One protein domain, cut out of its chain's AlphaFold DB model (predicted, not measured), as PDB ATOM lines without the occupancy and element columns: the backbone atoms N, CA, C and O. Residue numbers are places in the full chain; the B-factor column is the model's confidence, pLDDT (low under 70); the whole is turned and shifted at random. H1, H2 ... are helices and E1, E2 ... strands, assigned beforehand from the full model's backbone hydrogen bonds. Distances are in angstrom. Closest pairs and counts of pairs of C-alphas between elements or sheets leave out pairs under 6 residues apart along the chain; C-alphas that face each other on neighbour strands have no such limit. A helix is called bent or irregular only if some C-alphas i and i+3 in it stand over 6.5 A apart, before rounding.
ATOM      1  N   LEU A  13      -9.234  11.951  41.219       75.56
ATOM      2  CA  LEU A  13      -9.090  12.095  39.771       75.56
ATOM      3  C   LEU A  13      -9.845  10.996  39.009       75.56
ATOM      4  O   LEU A  13     -10.294  11.242  37.898       75.56
ATOM      5  N   ALA A  14     -10.060   9.811  39.589       80.31
ATOM      6  CA  ALA A  14     -10.820   8.735  38.946       80.31
ATOM      7  C   ALA A  14     -12.265   9.137  38.593       80.31
ATOM      8  O   ALA A  14     -12.828   8.569  37.656       80.31
ATOM      9  N   HIS A  15     -12.827  10.125  39.299       81.94
ATOM     10  CA  HIS A  15     -14.159  10.682  39.052       81.94
ATOM     11  C   HIS A  15     -14.206  11.754  37.957       81.94
ATOM     12  O   HIS A  15     -15.275  12.267  37.648       81.94
ATOM     13  N   GLN A  16     -13.065  12.102  37.363       82.94
ATOM     14  CA  GLN A  16     -12.970  13.106  36.307       82.94
ATOM     15  C   GLN A  16     -13.033  12.452  34.923       82.94
ATOM     16  O   GLN A  16     -12.671  11.282  34.750       82.94
ATOM     17  N   TRP A  17     -13.489  13.211  33.929       84.81
ATOM     18  CA  TRP A  17     -13.385  12.809  32.527       84.81
ATOM     19  C   TRP A  17     -11.997  13.129  31.993       84.81
ATOM     20  O   TRP A  17     -11.468  14.194  32.270       84.81
ATOM     21  N   PHE A  18     -11.428  12.229  31.198       85.19
ATOM     22  CA  PHE A  18     -10.166  12.448  30.500       85.19
ATOM     23  C   PHE A  18     -10.300  12.081  29.026       85.19
ATOM     24  O   PHE A  18     -10.823  11.005  28.709       85.19
ATOM     25  N   PRO A  19      -9.793  12.915  28.112       86.12
ATOM     26  CA  PRO A  19      -9.669  12.572  26.712       86.12
ATOM     27  C   PRO A  19      -8.472  11.631  26.565       86.12
ATOM     28  O   PRO A  19      -7.343  11.966  26.912       86.12
ATOM     29  N   VAL A  20      -8.721  10.421  26.069       85.00
ATOM     30  CA  VAL A  20      -7.711   9.345  25.984       85.00
ATOM     31  C   VAL A  20      -7.370   8.948  24.546       85.00
ATOM     32  O   VAL A  20      -6.487   8.121  24.285       85.00
ATOM     33  N   ALA A  21      -8.110   9.494  23.586       84.00
ATOM     34  CA  ALA A  21      -7.927   9.237  22.172       84.00
ATOM     35  C   ALA A  21      -8.583  10.321  21.332       84.00
ATOM     36  O   ALA A  21      -9.627  10.845  21.714       84.00
ATOM     37  N   ARG A  22      -8.088  10.521  20.112       81.50
ATOM     38  CA  ARG A  22      -8.937  11.059  19.050       81.50
ATOM     39  C   ARG A  22      -9.907   9.985  18.565       81.50
ATOM     40  O   ARG A  22      -9.510   8.829  18.390       81.50
ATOM     41  N   ALA A  23     -11.161  10.360  18.337       83.62
ATOM     42  CA  ALA A  23     -12.221   9.441  17.919       83.62
ATOM     43  C   ALA A  23     -11.902   8.753  16.577       83.62
ATOM     44  O   ALA A  23     -12.088   7.540  16.430       83.62
ATOM     45  N   ASP A  24     -11.331   9.506  15.634       79.12
ATOM     46  CA  ASP A  24     -10.920   9.049  14.297       79.12
ATOM     47  C   ASP A  24      -9.750   8.046  14.310       79.12
ATOM     48  O   ASP A  24      -9.558   7.292  13.358       79.12
ATOM     49  N   GLN A  25      -8.984   7.990  15.400       81.62
ATOM     50  CA  GLN A  25      -7.845   7.083  15.557       81.62
ATOM     51  C   GLN A  25      -8.211   5.758  16.232       81.62
ATOM     52  O   GLN A  25      -7.387   4.838  16.279       81.62
ATOM     53  N   VAL A  26      -9.424   5.633  16.778       88.94
ATOM     54  CA  VAL A  26      -9.865   4.391  17.417       88.94
ATOM     55  C   VAL A  26     -10.426   3.438  16.370       88.94
ATOM     56  O   VAL A  26     -11.526   3.622  15.849       88.94
ATOM     57  N   ALA A  27      -9.655   2.390  16.095       92.56
ATOM     58  CA  ALA A  27     -10.011   1.319  15.175       92.56
ATOM     59  C   ALA A  27     -10.549   0.079  15.909       92.56
ATOM     60  O   ALA A  27     -10.527  -0.014  17.137       92.56
ATOM     61  N   ALA A  28     -10.988  -0.914  15.131       96.00
ATOM     62  CA  ALA A  28     -11.432  -2.204  15.655       96.00
ATOM     63  C   ALA A  28     -10.305  -2.999  16.336       96.00
ATOM     64  O   ALA A  28     -10.556  -3.757  17.268       96.00
ATOM     65  N   LYS A  29      -9.049  -2.831  15.901       94.75
ATOM     66  CA  LYS A  29      -7.904  -3.457  16.572       94.75
ATOM     67  C   LYS A  29      -7.701  -2.808  17.951       94.75
ATOM     68  O   LYS A  29      -7.430  -1.606  17.989       94.75
ATOM     69  N   PRO A  30      -7.765  -3.578  19.054       95.81
ATOM     70  CA  PRO A  30      -7.488  -3.055  20.382       95.81
ATOM     71  C   PRO A  30      -6.088  -2.463  20.492       95.81
ATOM     72  O   PRO A  30      -5.128  -2.991  19.926       95.81
ATOM     73  N   ARG A  31      -5.975  -1.363  21.236       92.88
ATOM     74  CA  ARG A  31      -4.688  -0.743  21.564       92.88
ATOM     75  C   ARG A  31      -4.582  -0.472  23.066       92.88
ATOM     76  O   ARG A  31      -5.599  -0.147  23.686       92.88
ATOM     77  N   PRO A  32      -3.380  -0.597  23.646       92.94
ATOM     78  CA  PRO A  32      -3.166  -0.279  25.046       92.94
ATOM     79  C   PRO A  32      -3.112   1.241  25.246       92.94
ATOM     80  O   PRO A  32      -2.644   1.979  24.375       92.94
ATOM     81  N   LEU A  33      -3.565   1.698  26.408       87.38
ATOM     82  CA  LEU A  33      -3.299   3.028  26.952       87.38
ATOM     83  C   LEU A  33      -3.220   2.957  28.482       87.38
ATOM     84  O   LEU A  33      -3.581   1.946  29.085       87.38
ATOM     85  N   SER A  34      -2.721   4.012  29.113       86.06
ATOM     86  CA  SER A  34      -2.654   4.126  30.570       86.06
ATOM     87  C   SER A  34      -3.295   5.438  30.995       86.06
ATOM     88  O   SER A  34      -3.039   6.459  30.366       86.06
ATOM     89  N   LEU A  35      -4.110   5.402  32.046       85.12
ATOM     90  CA  LEU A  35      -4.717   6.584  32.652       85.12
ATOM     91  C   LEU A  35      -4.624   6.454  34.170       85.12
ATOM     92  O   LEU A  35      -5.093   5.459  34.720       85.12
ATOM     93  N   LEU A  36      -4.005   7.432  34.842       84.94
ATOM     94  CA  LEU A  36      -3.846   7.444  36.306       84.94
ATOM     95  C   LEU A  36      -3.262   6.123  36.863       84.94
ATOM     96  O   LEU A  36      -3.695   5.607  37.891       84.94
ATOM     97  N   GLY A  37      -2.313   5.525  36.132       83.00
ATOM     98  CA  GLY A  37      -1.688   4.237  36.474       83.00
ATOM     99  C   GLY A  37      -2.527   2.991  36.148       83.00
ATOM    100  O   GLY A  37      -2.041   1.865  36.276       83.00
ATOM    101  N   VAL A  38      -3.766   3.150  35.676       87.75
ATOM    102  CA  VAL A  38      -4.619   2.042  35.237       87.75
ATOM    103  C   VAL A  38      -4.355   1.737  33.766       87.75
ATOM    104  O   VAL A  38      -4.537   2.585  32.897       87.75
ATOM    105  N   ARG A  39      -3.972   0.490  33.466       91.44
ATOM    106  CA  ARG A  39      -3.858   0.006  32.081       91.44
ATOM    107  C   ARG A  39      -5.230  -0.281  31.487       91.44
ATOM    108  O   ARG A  39      -5.997  -1.079  32.035       91.44
ATOM    109  N   LEU A  40      -5.488   0.320  30.337       95.12
ATOM    110  CA  LEU A  40      -6.744   0.274  29.609       95.12
ATOM    111  C   LEU A  40      -6.524  -0.237  28.182       95.12
ATOM    112  O   LEU A  40      -5.463  -0.055  27.589       95.12
ATOM    113  N   ALA A  41      -7.542  -0.887  27.634       96.44
ATOM    114  CA  ALA A  41      -7.630  -1.273  26.240       96.44
ATOM    115  C   ALA A  41      -8.788  -0.504  25.609       96.44
ATOM    116  O   ALA A  41      -9.925  -0.619  26.067       96.44
ATOM    117  N   ILE A  42      -8.494   0.258  24.556       96.19
ATOM    118  CA  ILE A  42      -9.496   0.972  23.763       96.19
ATOM    119  C   ILE A  42      -9.641   0.304  22.398       96.19
ATOM    120  O   ILE A  42      -8.648  -0.077  21.772       96.19
ATOM    121  N   TYR A  43     -10.881   0.139  21.952       96.81
ATOM    122  CA  TYR A  43     -11.220  -0.480  20.674       96.81
ATOM    123  C   TYR A  43     -12.596  -0.012  20.203       96.81
ATOM    124  O   TYR A  43     -13.422   0.418  21.004       96.81
ATOM    125  N   ARG A  44     -12.846  -0.096  18.895       96.06
ATOM    126  CA  ARG A  44     -14.143   0.225  18.292       96.06
ATOM    127  C   ARG A  44     -14.911  -1.048  17.944       96.06
ATOM    128  O   ARG A  44     -14.398  -1.905  17.229       96.06
ATOM    129  N   MET A  45     -16.139  -1.146  18.435       95.50
ATOM    130  CA  MET A  45     -17.152  -2.109  18.002       95.50
ATOM    131  C   MET A  45     -18.113  -1.438  17.000       95.50
ATOM    132  O   MET A  45     -18.074  -0.212  16.855       95.50
ATOM    133  N   PRO A  46     -18.965  -2.199  16.284       95.00
ATOM    134  CA  PRO A  46     -19.906  -1.636  15.311       95.00
ATOM    135  C   PRO A  46     -20.861  -0.583  15.887       95.00
ATOM    136  O   PRO A  46     -21.303   0.298  15.160       95.00
ATOM    137  N   ASP A  47     -21.165  -0.671  17.182       92.19
ATOM    138  CA  ASP A  47     -22.075   0.230  17.886       92.19
ATOM    139  C   ASP A  47     -21.372   1.407  18.592       92.19
ATOM    140  O   ASP A  47     -22.046   2.295  19.102       92.19
ATOM    141  N   GLY A  48     -20.034   1.437  18.628       93.44
ATOM    142  CA  GLY A  48     -19.274   2.526  19.242       93.44
ATOM    143  C   GLY A  48     -17.940   2.107  19.858       93.44
ATOM    144  O   GLY A  48     -17.502   0.957  19.784       93.44
ATOM    145  N   VAL A  49     -17.259   3.071  20.478       95.62
ATOM    146  CA  VAL A  49     -15.998   2.829  21.192       95.62
ATOM    147  C   VAL A  49     -16.249   2.127  22.525       95.62
ATOM    148  O   VAL A  49     -17.253   2.356  23.194       95.62
ATOM    149  N   ARG A  50     -15.315   1.263  22.922       95.81
ATOM    150  CA  ARG A  50     -15.254   0.636  24.241       95.81
ATOM    151  C   ARG A  50     -13.893   0.860  24.870       95.81
ATOM    152  O   ARG A  50     -12.865   0.860  24.190       95.81
ATOM    153  N   ILE A  51     -13.908   1.012  26.189       96.44
ATOM    154  CA  ILE A  51     -12.717   1.082  27.026       96.44
ATOM    155  C   ILE A  51     -12.880   0.033  28.118       96.44
ATOM    156  O   ILE A  51     -13.871   0.016  28.840       96.44
ATOM    157  N   ALA A  52     -11.910  -0.865  28.217       96.06
ATOM    158  CA  ALA A  52     -11.876  -1.912  29.227       96.06
ATOM    159  C   ALA A  52     -10.557  -1.856  29.990       96.06
ATOM    160  O   ALA A  52      -9.559  -1.360  29.472       96.06
ATOM    161  N   ARG A  53     -10.500  -2.432  31.192       95.94
ATOM    162  CA  ARG A  53      -9.210  -2.712  31.837       95.94
ATOM    163  C   ARG A  53      -8.416  -3.653  30.935       95.94
ATOM    164  O   ARG A  53      -8.964  -4.658  30.488       95.94
ATOM    165  N   ASP A  54      -7.136  -3.371  30.691       96.50
ATOM    166  CA  ASP A  54      -6.290  -4.173  29.789       96.50
ATOM    167  C   ASP A  54      -5.825  -5.487  30.436       96.50
ATOM    168  O   ASP A  54      -4.637  -5.770  30.601       96.50
ATOM    169  N   LYS A  55      -6.790  -6.275  30.908       95.12
ATOM    170  CA  LYS A  55      -6.573  -7.500  31.661       95.12
ATOM    171  C   LYS A  55      -7.771  -8.418  31.464       95.12
ATOM    172  O   LYS A  55      -8.863  -8.144  31.947       95.12
ATOM    173  N   CYS A  56      -7.546  -9.543  30.797       94.00
ATOM    174  CA  CYS A  56      -8.560 -10.571  30.631       94.00
ATOM    175  C   CYS A  56      -8.959 -11.141  32.007       94.00
ATOM    176  O   CYS A  56      -8.081 -11.631  32.724       94.00
ATOM    177  N   PRO A  57     -10.252 -11.141  32.379       91.25
ATOM    178  CA  PRO A  57     -10.719 -11.604  33.691       91.25
ATOM    179  C   PRO A  57     -10.470 -13.099  33.947       91.25
ATOM    180  O   PRO A  57     -10.497 -13.531  35.091       91.25
ATOM    181  N   HIS A  58     -10.171 -13.888  32.909       88.75
ATOM    182  CA  HIS A  58      -9.859 -15.310  33.054       88.75
ATOM    183  C   HIS A  58      -8.446 -15.564  33.615       88.75
ATOM    184  O   HIS A  58      -8.296 -16.248  34.621       88.75
ATOM    185  N   ARG A  59      -7.392 -15.053  32.957       88.25
ATOM    186  CA  ARG A  59      -5.979 -15.296  33.350       88.25
ATOM    187  C   ARG A  59      -5.060 -14.082  33.213       88.25
ATOM    188  O   ARG A  59      -3.845 -14.206  33.284       88.25
ATOM    189  N   GLY A  60      -5.627 -12.903  32.996       90.31
ATOM    190  CA  GLY A  60      -4.894 -11.645  33.033       90.31
ATOM    191  C   GLY A  60      -4.093 -11.275  31.786       90.31
ATOM    192  O   GLY A  60      -3.363 -10.291  31.850       90.31
ATOM    193  N   LEU A  61      -4.225 -11.995  30.661       94.00
ATOM    194  CA  LEU A  61      -3.598 -11.558  29.405       94.00
ATOM    195  C   LEU A  61      -4.161 -10.193  28.978       94.00
ATOM    196  O   LEU A  61      -5.360  -9.951  29.114       94.00
ATOM    197  N   GLN A  62      -3.303  -9.334  28.440       95.62
ATOM    198  CA  GLN A  62      -3.673  -8.029  27.897       95.62
ATOM    199  C   GLN A  62      -4.692  -8.181  26.760       95.62
ATOM    200  O   GLN A  62      -4.453  -8.883  25.775       95.62
ATOM    201  N   LEU A  63      -5.837  -7.521  26.899       95.75
ATOM    202  CA  LEU A  63      -6.900  -7.475  25.895       95.75
ATOM    203  C   LEU A  63      -6.487  -6.672  24.657       95.75
ATOM    204  O   LEU A  63      -6.963  -6.959  23.562       95.75
ATOM    205  N   SER A  64      -5.558  -5.730  24.816       95.31
ATOM    206  CA  SER A  64      -4.940  -4.951  23.742       95.31
ATOM    207  C   SER A  64      -4.206  -5.812  22.704       95.31
ATOM    208  O   SER A  64      -4.043  -5.400  21.560       95.31
ATOM    209  N   THR A  65      -3.816  -7.038  23.064       95.88
ATOM    210  CA  THR A  65      -3.233  -8.023  22.132       95.88
ATOM    211  C   THR A  65      -4.283  -8.820  21.350       95.88
ATOM    212  O   THR A  65      -3.937  -9.588  20.454       95.88
ATOM    213  N   GLY A  66      -5.562  -8.664  21.703       95.69
ATOM    214  CA  GLY A  66      -6.700  -9.327  21.078       95.69
ATOM    215  C   GLY A  66      -7.134  -8.698  19.757       95.69
ATOM    216  O   GLY A  66      -6.387  -7.988  19.082       95.69
ATOM    217  N   ARG A  67      -8.379  -8.979  19.376       97.12
ATOM    218  CA  ARG A  67      -9.013  -8.436  18.167       97.12
ATOM    219  C   ARG A  67     -10.521  -8.331  18.345       97.12
ATOM    220  O   ARG A  67     -11.083  -9.096  19.119       97.12
ATOM    221  N   VAL A  68     -11.165  -7.434  17.610       97.00
ATOM    222  CA  VAL A  68     -12.630  -7.380  17.515       97.00
ATOM    223  C   VAL A  68     -13.081  -8.200  16.305       97.00
ATOM    224  O   VAL A  68     -12.517  -8.064  15.221       97.00
ATOM    225  N   GLU A  69     -14.079  -9.060  16.494       95.31
ATOM    226  CA  GLU A  69     -14.747  -9.832  15.441       95.31
ATOM    227  C   GLU A  69     -16.261  -9.639  15.572       95.31
ATOM    228  O   GLU A  69     -16.858 -10.089  16.547       95.31
ATOM    229  N   GLY A  70     -16.893  -8.980  14.595       93.94
ATOM    230  CA  GLY A  70     -18.313  -8.631  14.693       93.94
ATOM    231  C   GLY A  70     -18.568  -7.664  15.852       93.94
ATOM    232  O   GLY A  70     -17.948  -6.606  15.913       93.94
ATOM    233  N   ASP A  71     -19.460  -8.039  16.765       94.50
ATOM    234  CA  ASP A  71     -19.811  -7.305  17.986       94.50
ATOM    235  C   ASP A  71     -19.097  -7.848  19.243       94.50
ATOM    236  O   ASP A  71     -19.531  -7.599  20.370       94.50
ATOM    237  N   GLU A  72     -18.003  -8.601  19.064       95.56
ATOM    238  CA  GLU A  72     -17.286  -9.263  20.155       95.56
ATOM    239  C   GLU A  72     -15.794  -8.907  20.192       95.56
ATOM    240  O   GLU A  72     -15.097  -8.902  19.174       95.56
ATOM    241  N   LEU A  73     -15.261  -8.695  21.396       96.56
ATOM    242  CA  LEU A  73     -13.823  -8.671  21.649       96.56
ATOM    243  C   LEU A  73     -13.325 -10.099  21.888       96.56
ATOM    244  O   LEU A  73     -13.774 -10.777  22.810       96.56
ATOM    245  N   VAL A  74     -12.337 -10.532  21.112       95.62
ATOM    246  CA  VAL A  74     -11.709 -11.850  21.210       95.62
ATOM    247  C   VAL A  74     -10.343 -11.734  21.884       95.62
ATOM    248  O   VAL A  74      -9.409 -11.124  21.358       95.62
ATOM    249  N   CYS A  75     -10.200 -12.363  23.052       94.75
ATOM    250  CA  CYS A  75      -8.931 -12.431  23.773       94.75
ATOM    251  C   CYS A  75      -7.926 -13.328  23.035       94.75
ATOM    252  O   CYS A  75      -8.228 -14.481  22.727       94.75
ATOM    253  N   ALA A  76      -6.700 -12.838  22.832       93.81
ATOM    254  CA  ALA A  76      -5.646 -13.557  22.111       93.81
ATOM    255  C   ALA A  76      -5.156 -14.844  22.791       93.81
ATOM    256  O   ALA A  76      -4.524 -15.660  22.131       93.81
ATOM    257  N   TYR A  77      -5.432 -15.042  24.087       90.94
ATOM    258  CA  TYR A  77      -4.915 -16.214  24.792       90.94
ATOM    259  C   TYR A  77      -5.634 -17.493  24.357       90.94
ATOM    260  O   TYR A  77      -5.064 -18.366  23.714       90.94
ATOM    261  N   HIS A  78      -6.904 -17.601  24.736       88.56
ATOM    262  CA  HIS A  78      -7.703 -18.789  24.474       88.56
ATOM    263  C   HIS A  78      -8.800 -18.517  23.450       88.56
ATOM    264  O   HIS A  78      -9.388 -19.469  22.975       88.56
ATOM    265  N   GLY A  79      -9.075 -17.262  23.077       90.38
ATOM    266  CA  GLY A  79     -10.190 -16.927  22.187       90.38
ATOM    267  C   GLY A  79     -11.522 -16.719  22.907       90.38
ATOM    268  O   GLY A  79     -12.569 -16.860  22.282       90.38
ATOM    269  N   LEU A  80     -11.495 -16.395  24.208       91.62
ATOM    270  CA  LEU A  80     -12.693 -15.950  24.929       91.62
ATOM    271  C   LEU A  80     -13.280 -14.724  24.244       91.62
ATOM    272  O   LEU A  80     -12.530 -13.801  23.909       91.62
ATOM    273  N   ARG A  81     -14.597 -14.736  24.057       93.50
ATOM    274  CA  ARG A  81     -15.317 -13.675  23.363       93.50
ATOM    275  C   ARG A  81     -16.210 -12.906  24.315       93.50
ATOM    276  O   ARG A  81     -17.016 -13.508  25.025       93.50
ATOM    277  N   PHE A  82     -16.065 -11.592  24.303       94.25
ATOM    278  CA  PHE A  82     -16.774 -10.674  25.181       94.25
ATOM    279  C   PHE A  82     -17.676  -9.765  24.362       94.25
ATOM    280  O   PHE A  82     -17.219  -9.185  23.381       94.25
ATOM    281  N   GLY A  83     -18.940  -9.650  24.760       93.19
ATOM    282  CA  GLY A  83     -19.889  -8.751  24.111       93.19
ATOM    283  C   GLY A  83     -19.695  -7.284  24.499       93.19
ATOM    284  O   GLY A  83     -18.827  -6.939  25.300       93.19
ATOM    285  N   ALA A  84     -20.577  -6.443  23.960       90.75
ATOM    286  CA  ALA A  84     -20.638  -4.999  24.188       90.75
ATOM    287  C   ALA A  84     -20.682  -4.566  25.669       90.75
ATOM    288  O   ALA A  84     -20.116  -3.526  26.003       90.75
ATOM    289  N   GLU A  85     -21.297  -5.374  26.542       89.88
ATOM    290  CA  GLU A  85     -21.416  -5.125  27.991       89.88
ATOM    291  C   GLU A  85     -20.339  -5.867  28.803       89.88
ATOM    292  O   GLU A  85     -20.420  -5.985  30.023       89.88
ATOM    293  N   GLY A  86     -19.327  -6.423  28.129       90.44
ATOM    294  CA  GLY A  86     -18.201  -7.110  28.755       90.44
ATOM    295  C   GLY A  86     -18.480  -8.557  29.162       90.44
ATOM    296  O   GLY A  86     -17.550  -9.255  29.566       90.44
ATOM    297  N   GLN A  87     -19.713  -9.045  29.030       91.44
ATOM    298  CA  GLN A  87     -20.075 -10.419  29.362       91.44
ATOM    299  C   GLN A  87     -19.380 -11.415  28.428       91.44
ATOM    300  O   GLN A  87     -19.367 -11.237  27.206       91.44
ATOM    301  N   CYS A  88     -18.820 -12.490  28.986       90.62
ATOM    302  CA  CYS A  88     -18.266 -13.570  28.183       90.62
ATOM    303  C   CYS A  88     -19.396 -14.346  27.487       90.62
ATOM    304  O   CYS A  88     -20.152 -15.066  28.135       90.62
ATOM    305  N   ARG A  89     -19.511 -14.212  26.163       85.12
ATOM    306  CA  ARG A  89     -20.561 -14.852  25.350       85.12
ATOM    307  C   ARG A  89     -20.162 -16.228  24.837       85.12
ATOM    308  O   ARG A  89     -21.016 -17.096  24.671       85.12
ATOM    309  N   LYS A  90     -18.869 -16.440  24.573       80.62
ATOM    310  CA  LYS A  90     -18.388 -17.687  23.973       80.62
ATOM    311  C   LYS A  90     -17.048 -18.131  24.547       80.62
ATOM    312  O   LYS A  90     -16.071 -17.379  24.564       80.62
ATOM    313  N   ALA A  91     -17.025 -19.396  24.956       76.75
ATOM    314  CA  ALA A  91     -15.821 -20.157  25.249       76.75
ATOM    315  C   ALA A  91     -15.339 -20.895  23.991       76.75
ATOM    316  O   ALA A  91     -16.166 -21.350  23.197       76.75
ATOM    317  N   PRO A  92     -14.031 -21.107  23.825       74.06
ATOM    318  CA  PRO A  92     -13.518 -22.149  22.938       74.06
ATOM    319  C   PRO A  92     -13.953 -23.531  23.442       74.06
ATOM    320  O   PRO A  92     -14.025 -23.733  24.650       74.06
ATOM    321  N   GLU A  93     -14.145 -24.502  22.544       62.81
ATOM    322  CA  GLU A  93     -14.639 -25.862  22.869       62.81
ATOM    323  C   GLU A  93     -13.861 -26.581  23.983       62.81
ATOM    324  O   GLU A  93     -14.398 -27.447  24.668       62.81
ATOM    325  N   LYS A  94     -12.593 -26.211  24.196       66.25
ATOM    326  CA  LYS A  94     -11.721 -26.797  25.223       66.25
ATOM    327  C   LYS A  94     -11.943 -26.241  26.637       66.25
ATOM    328  O   LYS A  94     -11.311 -26.737  27.566       66.25
ATOM    329  N   LEU A  95     -12.788 -25.221  26.819       66.81
ATOM    330  CA  LEU A  95     -13.133 -24.664  28.130       66.81
ATOM    331  C   LEU A  95     -14.624 -24.898  28.434       66.81
ATOM    332  O   LEU A  95     -15.472 -24.415  27.682       66.81
ATOM    333  N   PRO A  96     -14.976 -25.584  29.536       64.44
ATOM    334  CA  PRO A  96     -16.373 -25.737  29.917       64.44
ATOM    335  C   PRO A  96     -16.994 -24.377  30.272       64.44
ATOM    336  O   PRO A  96     -16.442 -23.621  31.068       64.44
ATOM    337  N   LEU A  97     -18.175 -24.083  29.712       60.25
ATOM    338  CA  LEU A  97     -18.893 -22.810  29.898       60.25
ATOM    339  C   LEU A  97     -19.170 -22.473  31.374       60.25
ATOM    340  O   LEU A  97     -19.091 -21.309  31.742       60.25
ATOM    341  N   LYS A  98     -19.385 -23.476  32.239       63.56
ATOM    342  CA  LYS A  98     -19.542 -23.286  33.698       63.56
ATOM    343  C   LYS A  98     -18.329 -22.633  34.371       63.56
ATOM    344  O   LYS A  98     -18.463 -22.033  35.427       63.56
ATOM    345  N   THR A  99     -17.136 -22.744  33.786       63.50
ATOM    346  CA  THR A  99     -15.925 -22.077  34.293       63.50
ATOM    347  C   THR A  99     -15.914 -20.578  33.969       63.50
ATOM    348  O   THR A  99     -15.030 -19.860  34.430       63.50
ATOM    349  N   LEU A 100     -16.879 -20.098  33.178       67.56
ATOM    350  CA  LEU A 100     -16.989 -18.709  32.735       67.56
ATOM    351  C   LEU A 100     -18.148 -17.949  33.385       67.56
ATOM    352  O   LEU A 100     -18.334 -16.769  33.080       67.56
ATOM    353  N   ASP A 101     -18.887 -18.580  34.299       71.00
ATOM    354  CA  ASP A 101     -19.902 -17.897  35.097       71.00
ATOM    355  C   ASP A 101     -19.243 -16.755  35.890       71.00
ATOM    356  O   ASP A 101     -18.280 -16.952  36.633       71.00
ATOM    357  N   GLY A 102     -19.729 -15.530  35.680       75.50
ATOM    358  CA  GLY A 102     -19.174 -14.319  36.292       75.50
ATOM    359  C   GLY A 102     -17.920 -13.753  35.613       75.50
ATOM    360  O   GLY A 102     -17.397 -12.733  36.063       75.50
ATOM    361  N   VAL A 103     -17.439 -14.349  34.514       86.62
ATOM    362  CA  VAL A 103     -16.322 -13.795  33.736       86.62
ATOM    363  C   VAL A 103     -16.836 -12.634  32.882       86.62
ATOM    364  O   VAL A 103     -17.399 -12.818  31.803       86.62
ATOM    365  N   CYS A 104     -16.621 -11.419  33.379       91.88
ATOM    366  CA  CYS A 104     -17.017 -10.173  32.731       91.88
ATOM    367  C   CYS A 104     -15.837  -9.197  32.682       91.88
ATOM    368  O   CYS A 104     -15.028  -9.137  33.614       91.88
ATOM    369  N   LEU A 105     -15.710  -8.454  31.586       94.31
ATOM    370  CA  LEU A 105     -14.733  -7.378  31.482       94.31
ATOM    371  C   LEU A 105     -15.084  -6.246  32.448       94.31
ATOM    372  O   LEU A 105     -16.245  -5.886  32.617       94.31
ATOM    373  N   THR A 106     -14.062  -5.622  33.024       93.81
ATOM    374  CA  THR A 106     -14.226  -4.319  33.672       93.81
ATOM    375  C   THR A 106     -14.237  -3.250  32.588       93.81
ATOM    376  O   THR A 106     -13.173  -2.902  32.069       93.81
ATOM    377  N   LEU A 107     -15.427  -2.785  32.216       93.50
ATOM    378  CA  LEU A 107     -15.609  -1.675  31.287       93.50
ATOM    379  C   LEU A 107     -15.564  -0.334  32.024       93.50
ATOM    380  O   LEU A 107     -15.942  -0.244  33.190       93.50
ATOM    381  N   PHE A 108     -15.110   0.693  31.319       93.06
ATOM    382  CA  PHE A 108     -15.127   2.082  31.757       93.06
ATOM    383  C   PHE A 108     -16.037   2.893  30.845       93.06
ATOM    384  O   PHE A 108     -16.254   2.521  29.687       93.06
ATOM    385  N   ALA A 109     -16.558   4.007  31.360       91.69
ATOM    386  CA  ALA A 109     -17.387   4.894  30.561       91.69
ATOM    387  C   ALA A 109     -16.587   5.396  29.351       91.69
ATOM    388  O   ALA A 109     -15.416   5.756  29.487       91.69
ATOM    389  N   ALA A 110     -17.206   5.398  28.174       92.44
ATOM    390  CA  ALA A 110     -16.600   5.858  26.935       92.44
ATOM    391  C   ALA A 110     -17.603   6.755  26.210       92.44
ATOM    392  O   ALA A 110     -18.707   6.316  25.894       92.44
ATOM    393  N   VAL A 111     -17.224   8.007  25.971       90.88
ATOM    394  CA  VAL A 111     -18.074   8.997  25.296       90.88
ATOM    395  C   VAL A 111     -17.289   9.626  24.158       90.88
ATOM    396  O   VAL A 111     -16.166  10.082  24.355       90.88
ATOM    397  N   GLU A 112     -17.867   9.650  22.959       87.88
ATOM    398  CA  GLU A 112     -17.288  10.353  21.813       87.88
ATOM    399  C   GLU A 112     -17.861  11.771  21.750       87.88
ATOM    400  O   GLU A 112     -19.054  11.949  21.507       87.88
ATOM    401  N   LEU A 113     -17.026  12.786  21.989       82.50
ATOM    402  CA  LEU A 113     -17.444  14.191  21.986       82.50
ATOM    403  C   LEU A 113     -16.280  15.105  21.586       82.50
ATOM    404  O   LEU A 113     -15.126  14.839  21.924       82.50
ATOM    405  N   HIS A 114     -16.576  16.176  20.841       79.88
ATOM    406  CA  HIS A 114     -15.585  17.139  20.330       79.88
ATOM    407  C   HIS A 114     -14.431  16.500  19.524       79.88
ATOM    408  O   HIS A 114     -13.320  17.017  19.499       79.88
ATOM    409  N   GLY A 115     -14.671  15.359  18.866       77.62
ATOM    410  CA  GLY A 115     -13.641  14.632  18.107       77.62
ATOM    411  C   GLY A 115     -12.697  13.773  18.961       77.62
ATOM    412  O   GLY A 115     -11.761  13.175  18.422       77.62
ATOM    413  N   PHE A 116     -12.955  13.657  20.264       83.50
ATOM    414  CA  PHE A 116     -12.191  12.839  21.203       83.50
ATOM    415  C   PHE A 116     -13.037  11.712  21.791       83.50
ATOM    416  O   PHE A 116     -14.265  11.785  21.829       83.50
ATOM    417  N   VAL A 117     -12.359  10.673  22.274       87.25
ATOM    418  CA  VAL A 117     -12.938   9.681  23.176       87.25
ATOM    419  C   VAL A 117     -12.559  10.050  24.598       87.25
ATOM    420  O   VAL A 117     -11.377  10.095  24.948       87.25
ATOM    421  N   TRP A 118     -13.585  10.263  25.403       90.19
ATOM    422  CA  TRP A 118     -13.510  10.582  26.813       90.19
ATOM    423  C   TRP A 118     -13.769   9.341  27.642       90.19
ATOM    424  O   TRP A 118     -14.621   8.520  27.295       90.19
ATOM    425  N   THR A 119     -13.058   9.217  28.755       91.25
ATOM    426  CA  THR A 119     -13.292   8.158  29.728       91.25
ATOM    427  C   THR A 119     -13.260   8.692  31.144       91.25
ATOM    428  O   THR A 119     -12.543   9.644  31.437       91.25
ATOM    429  N   CYS A 120     -14.034   8.060  32.013       90.00
ATOM    430  CA  CYS A 120     -14.024   8.293  33.446       90.00
ATOM    431  C   CYS A 120     -13.865   6.930  34.116       90.00
ATOM    432  O   CYS A 120     -14.593   5.984  33.788       90.00
ATOM    433  N   LEU A 121     -12.873   6.806  35.004       87.81
ATOM    434  CA  LEU A 121     -12.572   5.532  35.657       87.81
ATOM    435  C   LEU A 121     -13.658   5.146  36.671       87.81
ATOM    436  O   LEU A 121     -13.882   3.958  36.898       87.81
ATOM    437  N   ASP A 122     -14.331   6.139  37.251       85.44
ATOM    438  CA  ASP A 122     -15.405   5.971  38.223       85.44
ATOM    439  C   ASP A 122     -16.434   7.117  38.104       85.44
ATOM    440  O   ASP A 122     -16.309   8.136  38.781       85.44
ATOM    441  N   PRO A 123     -17.480   6.981  37.268       66.88
ATOM    442  CA  PRO A 123     -18.357   8.091  36.888       66.88
ATOM    443  C   PRO A 123     -19.345   8.558  37.976       66.88
ATOM    444  O   PRO A 123     -20.329   9.227  37.656       66.88
ATOM    445  N   ARG A 124     -19.147   8.205  39.254       73.25
ATOM    446  CA  ARG A 124     -20.039   8.572  40.369       73.25
ATOM    447  C   ARG A 124     -20.216  10.090  40.488       73.25
ATOM    448  O   ARG A 124     -19.394  10.763  41.096       73.25
ATOM    449  N   GLY A 125     -21.307  10.608  39.917       62.41
ATOM    450  CA  GLY A 125     -21.579  12.046  39.863       62.41
ATOM    451  C   GLY A 125     -20.530  12.835  39.074       62.41
ATOM    452  O   GLY A 125     -20.376  14.022  39.336       62.41
ATOM    453  N   ALA A 126     -19.794  12.172  38.168       63.03
ATOM    454  CA  ALA A 126     -18.703  12.783  37.415       63.03
ATOM    455  C   ALA A 126     -19.150  14.096  36.752       63.03
ATOM    456  O   ALA A 126     -20.294  14.175  36.284       63.03
ATOM    457  N   PRO A 127     -18.269  15.111  36.698       65.12
ATOM    458  CA  PRO A 127     -18.616  16.410  36.139       65.12
ATOM    459  C   PRO A 127     -18.985  16.291  34.659       65.12
ATOM    460  O   PRO A 127     -18.752  15.263  34.016       65.12
ATOM    461  N   ALA A 128     -19.580  17.342  34.100       70.56
ATOM    462  CA  ALA A 128     -19.834  17.379  32.668       70.56
ATOM    463  C   ALA A 128     -18.506  17.311  31.893       70.56
ATOM    464  O   ALA A 128     -17.481  17.832  32.332       70.56
ATOM    465  N   ILE A 129     -18.522  16.661  30.727       70.81
ATOM    466  CA  ILE A 129     -17.395  16.755  29.795       70.81
ATOM    467  C   ILE A 129     -17.291  18.226  29.356       70.81
ATOM    468  O   ILE A 129     -18.323  18.799  28.994       70.81
ATOM    469  N   PRO A 130     -16.088  18.831  29.365       63.22
ATOM    470  CA  PRO A 130     -15.895  20.210  28.933       63.22
ATOM    471  C   PRO A 130     -16.484  20.505  27.549       63.22
ATOM    472  O   PRO A 130     -16.220  19.763  26.599       63.22
ATOM    473  N   ASP A 131     -17.216  21.617  27.421       61.00
ATOM    474  CA  ASP A 131     -17.640  22.149  26.118       61.00
ATOM    475  C   ASP A 131     -16.440  22.824  25.444       61.00
ATOM    476  O   ASP A 131     -16.156  24.006  25.644       61.00
ATOM    477  N   PRO A 146      -2.151  21.210  14.053       43.53
ATOM    478  CA  PRO A 146      -2.887  20.473  15.086       43.53
ATOM    479  C   PRO A 146      -2.771  21.105  16.487       43.53
ATOM    480  O   PRO A 146      -2.878  20.402  17.488       43.53
ATOM    481  N   ALA A 147      -2.516  22.411  16.579       42.00
ATOM    482  CA  ALA A 147      -2.328  23.120  17.836       42.00
ATOM    483  C   ALA A 147      -3.689  23.380  18.494       42.00
ATOM    484  O   ALA A 147      -4.260  24.463  18.425       42.00
ATOM    485  N   PHE A 148      -4.227  22.328  19.103       49.03
ATOM    486  CA  PHE A 148      -5.254  22.434  20.119       49.03
ATOM    487  C   PHE A 148      -4.622  23.037  21.380       49.03
ATOM    488  O   PHE A 148      -3.689  22.457  21.931       49.03
ATOM    489  N   GLN A 149      -5.105  24.199  21.818       46.78
ATOM    490  CA  GLN A 149      -4.652  24.846  23.045       46.78
ATOM    491  C   GLN A 149      -5.792  24.789  24.062       46.78
ATOM    492  O   GLN A 149      -6.823  25.422  23.859       46.78
ATOM    493  N   LEU A 150      -5.621  24.006  25.131       46.97
ATOM    494  CA  LEU A 150      -6.479  24.121  26.308       46.97
ATOM    495  C   LEU A 150      -6.059  25.360  27.077       46.97
ATOM    496  O   LEU A 150      -4.929  25.409  27.570       46.97
ATOM    497  N   LEU A 151      -6.954  26.328  27.226       49.34
ATOM    498  CA  LEU A 151      -6.749  27.359  28.225       49.34
ATOM    499  C   LEU A 151      -7.309  26.863  29.569       49.34
ATOM    500  O   LEU A 151      -8.372  26.234  29.599       49.34
ATOM    501  N   PRO A 152      -6.616  27.105  30.698       41.03
ATOM    502  CA  PRO A 152      -7.109  26.751  32.032       41.03
ATOM    503  C   PRO A 152      -8.535  27.260  32.304       41.03
ATOM    504  O   PRO A 152      -9.302  26.624  33.022       41.03
ATOM    505  N   GLU A 153      -8.899  28.396  31.719       49.19
ATOM    506  CA  GLU A 153     -10.216  29.028  31.798       49.19
ATOM    507  C   GLU A 153     -11.335  28.348  30.986       49.19
ATOM    508  O   GLU A 153     -12.501  28.622  31.264       49.19
ATOM    509  N   ASP A 154     -11.031  27.451  30.040       49.47
ATOM    510  CA  ASP A 154     -12.048  26.860  29.151       49.47
ATOM    511  C   ASP A 154     -12.928  25.804  29.845       49.47
ATOM    512  O   ASP A 154     -13.992  25.450  29.339       49.47
ATOM    513  N   TRP A 155     -12.501  25.290  31.004       49.22
ATOM    514  CA  TRP A 155     -13.241  24.256  31.741       49.22
ATOM    515  C   TRP A 155     -12.984  24.214  33.252       49.22
ATOM    516  O   TRP A 155     -13.734  23.568  33.976       49.22
ATOM    517  N   MET A 156     -11.966  24.915  33.772       44.53
ATOM    518  CA  MET A 156     -11.717  24.999  35.217       44.53
ATOM    519  C   MET A 156     -12.322  26.272  35.812       44.53
ATOM    520  O   MET A 156     -11.630  27.055  36.476       44.53
ATOM    521  N   THR A 157     -13.625  26.492  35.611       48.75
ATOM    522  CA  THR A 157     -14.336  27.437  36.474       48.75
ATOM    523  C   THR A 157     -14.323  26.893  37.894       48.75
ATOM    524  O   THR A 157     -14.783  25.782  38.153       48.75
ATOM    525  N   SER A 158     -13.827  27.702  38.830       44.78
ATOM    526  CA  SER A 158     -13.743  27.446  40.276       44.78
ATOM    527  C   SER A 158     -15.101  27.207  40.969       44.78
ATOM    528  O   SER A 158     -15.206  27.357  42.176       44.78
ATOM    529  N   LEU A 159     -16.162  26.918  40.220       42.41
ATOM    530  CA  LEU A 159     -17.537  26.784  40.694       42.41
ATOM    531  C   LEU A 159     -18.064  25.346  40.583       42.41
ATOM    532  O   LEU A 159     -19.058  25.033  41.226       42.41
ATOM    533  N   GLU A 160     -17.410  24.473  39.807       45.47
ATOM    534  CA  GLU A 160     -17.834  23.069  39.645       45.47
ATOM    535  C   GLU A 160     -17.081  22.093  40.561       45.47
ATOM    536  O   GLU A 160     -17.455  20.927  40.676       45.47
ATOM    537  N   PHE A 161     -16.046  22.574  41.252       42.41
ATOM    538  CA  PHE A 161     -15.370  21.834  42.308       42.41
ATOM    539  C   PHE A 161     -15.885  22.311  43.663       42.41
ATOM    540  O   PHE A 161     -15.737  23.478  44.020       42.41
ATOM    541  N   ASP A 162     -16.482  21.395  44.421       40.97
ATOM    542  CA  ASP A 162     -16.764  21.609  45.833       40.97
ATOM    543  C   ASP A 162     -15.432  21.651  46.604       40.97
ATOM    544  O   ASP A 162     -14.847  20.622  46.941       40.97
ATOM    545  N   PHE A 163     -14.923  22.863  46.838       42.78
ATOM    546  CA  PHE A 163     -13.712  23.124  47.623       42.78
ATOM    547  C   PHE A 163     -13.897  22.863  49.129       42.78
ATOM    548  O   PHE A 163     -12.956  23.063  49.891       42.78
ATOM    549  N   SER A 164     -15.074  22.407  49.574       43.97
ATOM    550  CA  SER A 164     -15.375  22.198  50.998       43.97
ATOM    551  C   SER A 164     -14.710  20.960  51.605       43.97
ATOM    552  O   SER A 164     -14.788  20.773  52.816       43.97
ATOM    553  N   ASN A 165     -14.066  20.108  50.799       41.31
ATOM    554  CA  ASN A 165     -13.272  18.984  51.296       41.31
ATOM    555  C   ASN A 165     -11.777  19.340  51.238       41.31
ATOM    556  O   ASN A 165     -11.013  18.841  50.408       41.31
ATOM    557  N   GLU A 166     -11.375  20.253  52.122       43.16
ATOM    558  CA  GLU A 166      -9.978  20.513  52.466       43.16
ATOM    559  C   GLU A 166      -9.310  19.217  52.954       43.16
ATOM    560  O   GLU A 166      -9.535  18.764  54.072       43.16
ATOM    561  N   GLU A 167      -8.548  18.574  52.064       43.34
ATOM    562  CA  GLU A 167      -7.084  18.425  52.152       43.34
ATOM    563  C   GLU A 167      -6.619  17.149  51.414       43.34
ATOM    564  O   GLU A 167      -6.854  16.024  51.850       43.34
ATOM    565  N   ILE A 168      -5.915  17.312  50.286       41.47
ATOM    566  CA  ILE A 168      -4.944  16.309  49.823       41.47
ATOM    567  C   ILE A 168      -3.641  17.052  49.547       41.47
ATOM    568  O   ILE A 168      -3.445  17.645  48.486       41.47
ATOM    569  N   THR A 169      -2.768  17.036  50.545       36.94
ATOM    570  CA  THR A 169      -1.373  17.465  50.486       36.94
ATOM    571  C   THR A 169      -0.582  16.429  49.681       36.94
ATOM    572  O   THR A 169      -0.503  15.261  50.067       36.94
ATOM    573  N   ILE A 170      -0.012  16.825  48.539       45.03
ATOM    574  CA  ILE A 170       0.924  15.985  47.777       45.03
ATOM    575  C   ILE A 170       2.343  16.410  48.174       45.03
ATOM    576  O   ILE A 170       2.936  17.242  47.504       45.03
ATOM    577  N   ASP A 171       2.844  15.811  49.260       39.41
ATOM    578  CA  ASP A 171       4.229  15.886  49.765       39.41
ATOM    579  C   ASP A 171       4.725  17.270  50.256       39.41
ATOM    580  O   ASP A 171       4.442  18.320  49.682       39.41
ATOM    581  N   GLU A 172       5.486  17.269  51.355       42.97
ATOM    582  CA  GLU A 172       5.951  18.476  52.070       42.97
ATOM    583  C   GLU A 172       6.950  19.328  51.258       42.97
ATOM    584  O   GLU A 172       7.180  20.490  51.598       42.97
ATOM    585  N   ASP A 173       7.478  18.804  50.146       49.94
ATOM    586  CA  ASP A 173       8.491  19.477  49.325       49.94
ATOM    587  C   ASP A 173       7.962  20.150  48.037       49.94
ATOM    588  O   ASP A 173       8.720  20.865  47.369       49.94
ATOM    589  N   GLN A 174       6.685  19.991  47.648       45.38
ATOM    590  CA  GLN A 174       6.159  20.570  46.394       45.38
ATOM    591  C   GLN A 174       4.677  20.987  46.495       45.38
ATOM    592  O   GLN A 174       3.770  20.166  46.467       45.38
ATOM    593  N   ARG A 175       4.418  22.303  46.499       47.06
ATOM    594  CA  ARG A 175       3.090  22.951  46.396       47.06
ATOM    595  C   ARG A 175       2.367  22.664  45.061       47.06
ATOM    596  O   ARG A 175       2.142  23.594  44.294       47.06
ATOM    597  N   ASN A 176       1.999  21.422  44.767       51.06
ATOM    598  CA  ASN A 176       1.149  21.113  43.616       51.06
ATOM    599  C   ASN A 176      -0.255  20.769  44.102       51.06
ATOM    600  O   ASN A 176      -0.474  19.768  44.781       51.06
ATOM    601  N   SER A 177      -1.220  21.616  43.751       64.00
ATOM    602  CA  SER A 177      -2.628  21.370  44.042       64.00
ATOM    603  C   SER A 177      -3.185  20.240  43.160       64.00
ATOM    604  O   SER A 177      -2.623  19.883  42.118       64.00
ATOM    605  N   LEU A 178      -4.344  19.687  43.532       63.16
ATOM    606  CA  LEU A 178      -5.083  18.736  42.685       63.16
ATOM    607  C   LEU A 178      -5.390  19.317  41.294       63.16
ATOM    608  O   LEU A 178      -5.363  18.587  40.306       63.16
ATOM    609  N   ARG A 179      -5.614  20.637  41.216       64.62
ATOM    610  CA  ARG A 179      -5.785  21.390  39.966       64.62
ATOM    611  C   ARG A 179      -4.534  21.303  39.091       64.62
ATOM    612  O   ARG A 179      -4.653  20.982  37.913       64.62
ATOM    613  N   ASP A 180      -3.354  21.524  39.664       65.69
ATOM    614  CA  ASP A 180      -2.086  21.461  38.925       65.69
ATOM    615  C   ASP A 180      -1.800  20.039  38.439       65.69
ATOM    616  O   ASP A 180      -1.366  19.836  37.308       65.69
ATOM    617  N   THR A 181      -2.122  19.039  39.264       68.62
ATOM    618  CA  THR A 181      -1.983  17.621  38.902       68.62
ATOM    619  C   THR A 181      -2.903  17.253  37.738       68.62
ATOM    620  O   THR A 181      -2.459  16.638  36.769       68.62
ATOM    621  N   LEU A 182      -4.174  17.657  37.808       69.06
ATOM    622  CA  LEU A 182      -5.161  17.402  36.764       69.06
ATOM    623  C   LEU A 182      -4.756  18.093  35.453       69.06
ATOM    624  O   LEU A 182      -4.739  17.446  34.409       69.06
ATOM    625  N   LEU A 183      -4.358  19.368  35.508       68.25
ATOM    626  CA  LEU A 183      -3.908  20.122  34.336       68.25
ATOM    627  C   LEU A 183      -2.667  19.490  33.689       68.25
ATOM    628  O   LEU A 183      -2.641  19.318  32.472       68.25
ATOM    629  N   CYS A 184      -1.677  19.082  34.492       69.31
ATOM    630  CA  CYS A 184      -0.498  18.366  33.998       69.31
ATOM    631  C   CYS A 184      -0.871  17.047  33.304       69.31
ATOM    632  O   CYS A 184      -0.302  16.714  32.264       69.31
ATOM    633  N   GLU A 185      -1.814  16.283  33.868       72.62
ATOM    634  CA  GLU A 185      -2.279  15.027  33.267       72.62
ATOM    635  C   GLU A 185      -2.974  15.278  31.926       72.62
ATOM    636  O   GLU A 185      -2.665  14.618  30.933       72.62
ATOM    637  N   TYR A 186      -3.860  16.273  31.875       74.44
ATOM    638  CA  TYR A 186      -4.520  16.698  30.646       74.44
ATOM    639  C   TYR A 186      -3.515  17.111  29.576       74.44
ATOM    640  O   TYR A 186      -3.560  16.587  28.462       74.44
ATOM    641  N   GLN A 187      -2.589  18.008  29.913       68.81
ATOM    642  CA  GLN A 187      -1.578  18.485  28.981       68.81
ATOM    643  C   GLN A 187      -0.753  17.322  28.419       68.81
ATOM    644  O   GLN A 187      -0.626  17.204  27.202       68.81
ATOM    645  N   ARG A 188      -0.303  16.394  29.275       73.31
ATOM    646  CA  ARG A 188       0.434  15.198  28.840       73.31
ATOM    647  C   ARG A 188      -0.371  14.343  27.862       73.31
ATOM    648  O   ARG A 188       0.176  13.866  26.867       73.31
ATOM    649  N   LEU A 189      -1.655  14.114  28.141       71.62
ATOM    650  CA  LEU A 189      -2.523  13.330  27.261       71.62
ATOM    651  C   LEU A 189      -2.700  14.022  25.905       71.62
ATOM    652  O   LEU A 189      -2.614  13.362  24.867       71.62
ATOM    653  N   PHE A 190      -2.902  15.339  25.893       69.81
ATOM    654  CA  PHE A 190      -3.051  16.111  24.661       69.81
ATOM    655  C   PHE A 190      -1.774  16.162  23.824       69.81
ATOM    656  O   PHE A 190      -1.845  15.911  22.621       69.81
ATOM    657  N   GLU A 191      -0.617  16.392  24.444       67.25
ATOM    658  CA  GLU A 191       0.689  16.342  23.778       67.25
ATOM    659  C   GLU A 191       0.932  14.960  23.154       67.25
ATOM    660  O   GLU A 191       1.212  14.857  21.959       67.25
ATOM    661  N   ALA A 192       0.687  13.877  23.902       67.06
ATOM    662  CA  ALA A 192       0.827  12.515  23.385       67.06
ATOM    663  C   ALA A 192      -0.108  12.224  22.191       67.06
ATOM    664  O   ALA A 192       0.258  11.497  21.260       67.06
ATOM    665  N   MET A 193      -1.321  12.785  22.195       68.75
ATOM    666  CA  MET A 193      -2.260  12.667  21.074       68.75
ATOM    667  C   MET A 193      -1.824  13.497  19.856       68.75
ATOM    668  O   MET A 193      -1.983  13.031  18.722       68.75
ATOM    669  N   ALA A 194      -1.262  14.688  20.071       63.44
ATOM    670  CA  ALA A 194      -0.741  15.554  19.014       63.44
ATOM    671  C   ALA A 194       0.495  14.941  18.335       63.44
ATOM    672  O   ALA A 194       0.535  14.844  17.105       63.44
ATOM    673  N   ASP A 195       1.440  14.416  19.116       59.47
ATOM    674  CA  ASP A 195       2.636  13.736  18.607       59.47
ATOM    675  C   ASP A 195       2.276  12.491  17.787       59.47
ATOM    676  O   ASP A 195       2.844  12.243  16.719       59.47
ATOM    677  N   SER A 196       1.270  11.725  18.230       57.41
ATOM    678  CA  SER A 196       0.772  10.563  17.485       57.41
ATOM    679  C   SER A 196       0.175  10.940  16.121       57.41
ATOM    680  O   SER A 196       0.283  10.171  15.160       57.41
ATOM    681  N   ALA A 197      -0.435  12.125  16.013       53.97
ATOM    682  CA  ALA A 197      -0.940  12.654  14.750       53.97
ATOM    683  C   ALA A 197       0.203  13.142  13.839       53.97
ATOM    684  O   ALA A 197       0.236  12.787  12.659       53.97
ATOM    685  N   ALA A 198       1.170  13.884  14.388       49.38
ATOM    686  CA  ALA A 198       2.312  14.414  13.641       49.38
ATOM    687  C   ALA A 198       3.217  13.302  13.082       49.38
ATOM    688  O   ALA A 198       3.576  13.327  11.903       49.38
ATOM    689  N   ALA A 199       3.505  12.265  13.877       47.53
ATOM    690  CA  ALA A 199       4.319  11.121  13.459       47.53
ATOM    691  C   ALA A 199       3.720  10.332  12.276       47.53
ATOM    692  O   ALA A 199       4.444   9.635  11.567       47.53
ATOM    693  N   ARG A 200       2.404  10.436  12.040       49.12
ATOM    694  CA  ARG A 200       1.699   9.773  10.927       49.12
ATOM    695  C   ARG A 200       1.531  10.652   9.688       49.12
ATOM    696  O   ARG A 200       1.315  10.111   8.608       49.12
ATOM    697  N   ALA A 201       1.614  11.973   9.839       42.47
ATOM    698  CA  ALA A 201       1.596  12.924   8.727       42.47
ATOM    699  C   ALA A 201       2.970  13.055   8.041       42.47
ATOM    700  O   ALA A 201       3.059  13.598   6.939       42.47
ATOM    701  N   ALA A 202       4.036  12.544   8.669       38.16
ATOM    702  CA  ALA A 202       5.353  12.468   8.056       38.16
ATOM    703  C   ALA A 202       5.300  11.581   6.790       38.16
ATOM    704  O   ALA A 202       4.851  10.433   6.863       38.16
TER     705      ALA A 202
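AT A GLANCE: This is residues 13 to 131 and 146 to 202 of the 207 residues of the protein "Rieske-like 2Fe-2S protein" of Variovorax sp. GV004 (UniProt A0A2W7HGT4). A six-stranded antiparallel sheet is folded back on itself like part of a barrel, its edge strands E1 and E2 coming near each other, and the long helix H2 packs along E1. At one end of the long axis, a loop-rich lobe holds the small hairpin E5 and E6, the short strand E7 and the short helix H1; toward the other end, beyond H2, lies a long stretch without named elements, residues 146 to 177. The 176 printed residues hold, in order, E1 E2 E3 E4 E5 E6 E7 H1 E8 E9 H2, a mixed class with under half of the residues in named elements; the large sheet's order is E1 E9 E8 E4 E3 E2. The whole is only just compact, close to loose, with a radius of gyration of the C-alphas of 18.5 A and spans of 56 by 43 by 29 A.

HOW THE PARTS SIT: The large sheet runs E1, residues 18 to 22; E9, 116 to 120; E8, 107 to 113; E4, 48 to 53; E3, 38 to 45; and E2, 31 to 35. It is a folded sheet, bent into two leaves: E1 and E9 face E4, E3 and E2, with E8 as the hinge. Its curl is 174 degrees, and the closest C-alphas of edge strands E1 and E2, Val 20 and Leu 33, are 7.8 A apart. E2, E3 and E4 form a meander, each strand the antiparallel neighbour of the one before; N 33 and O 40 are 2.8 A apart, N 43 and O 50 3.1 A. E8 pairs staggered, with E4 over residues 107 to 108, where N 108 and O 51 are 2.9 A apart, and with E9 over residues 109 to 113, where N 111 and O 118 are 3.0 A apart. Between E1 and E9, N 20 and O 117 are 2.9 A apart. H2, residues 178 to 201, is on the sheet at a height of 8.9 A, over E1 and along it at 6 degrees on the local plane; the closest C-alphas are Val 20 and Leu 189, 6.7 A. In H2, 19 of 20 O i to N i+4 pairs are within hydrogen-bond range. E5, residues 67 to 69, and E6, residues 72 to 74, form a hairpin, with N 69 and O 72 2.9 A apart. The closest C-alphas of E3 and E5, Met 45 and Val 68, are 7.0 A apart. E7, residues 88 to 90, pairs with no named strand, but residues 81 to 82 pair antiparallel with residues 73 to 74 of E6 and with E7. H1, residues 97 to 100, is not on the large sheet and is too short for an O i to N i+4 pair; the closest C-alphas of E7 and H1, Cys 88 and Leu 100, are 7.0 A apart.

IN THESE COORDINATES: E1 begins at C-alpha 18 (-10.166, 12.448, 30.500). E3 is 21.7 A long, E8 18.5 A and E4 17.0 A. H2 is 35.1 A long and ends at C-alpha 201 (1.596, 12.924, 8.727).

THE WHOLE: The C-alphas farthest apart, Glu 93 and Asp 173, are 57.4 A apart. Residues 132 to 145 are not printed, and the gap from C-alpha 131 to C-alpha 146 is 18.5 A. The links E4 to E5 and E6 to E7 are long. Mean pLDDT of the printed part is 75.6; 67 residues are under 70, among them 93 to 100 and 146 to 184.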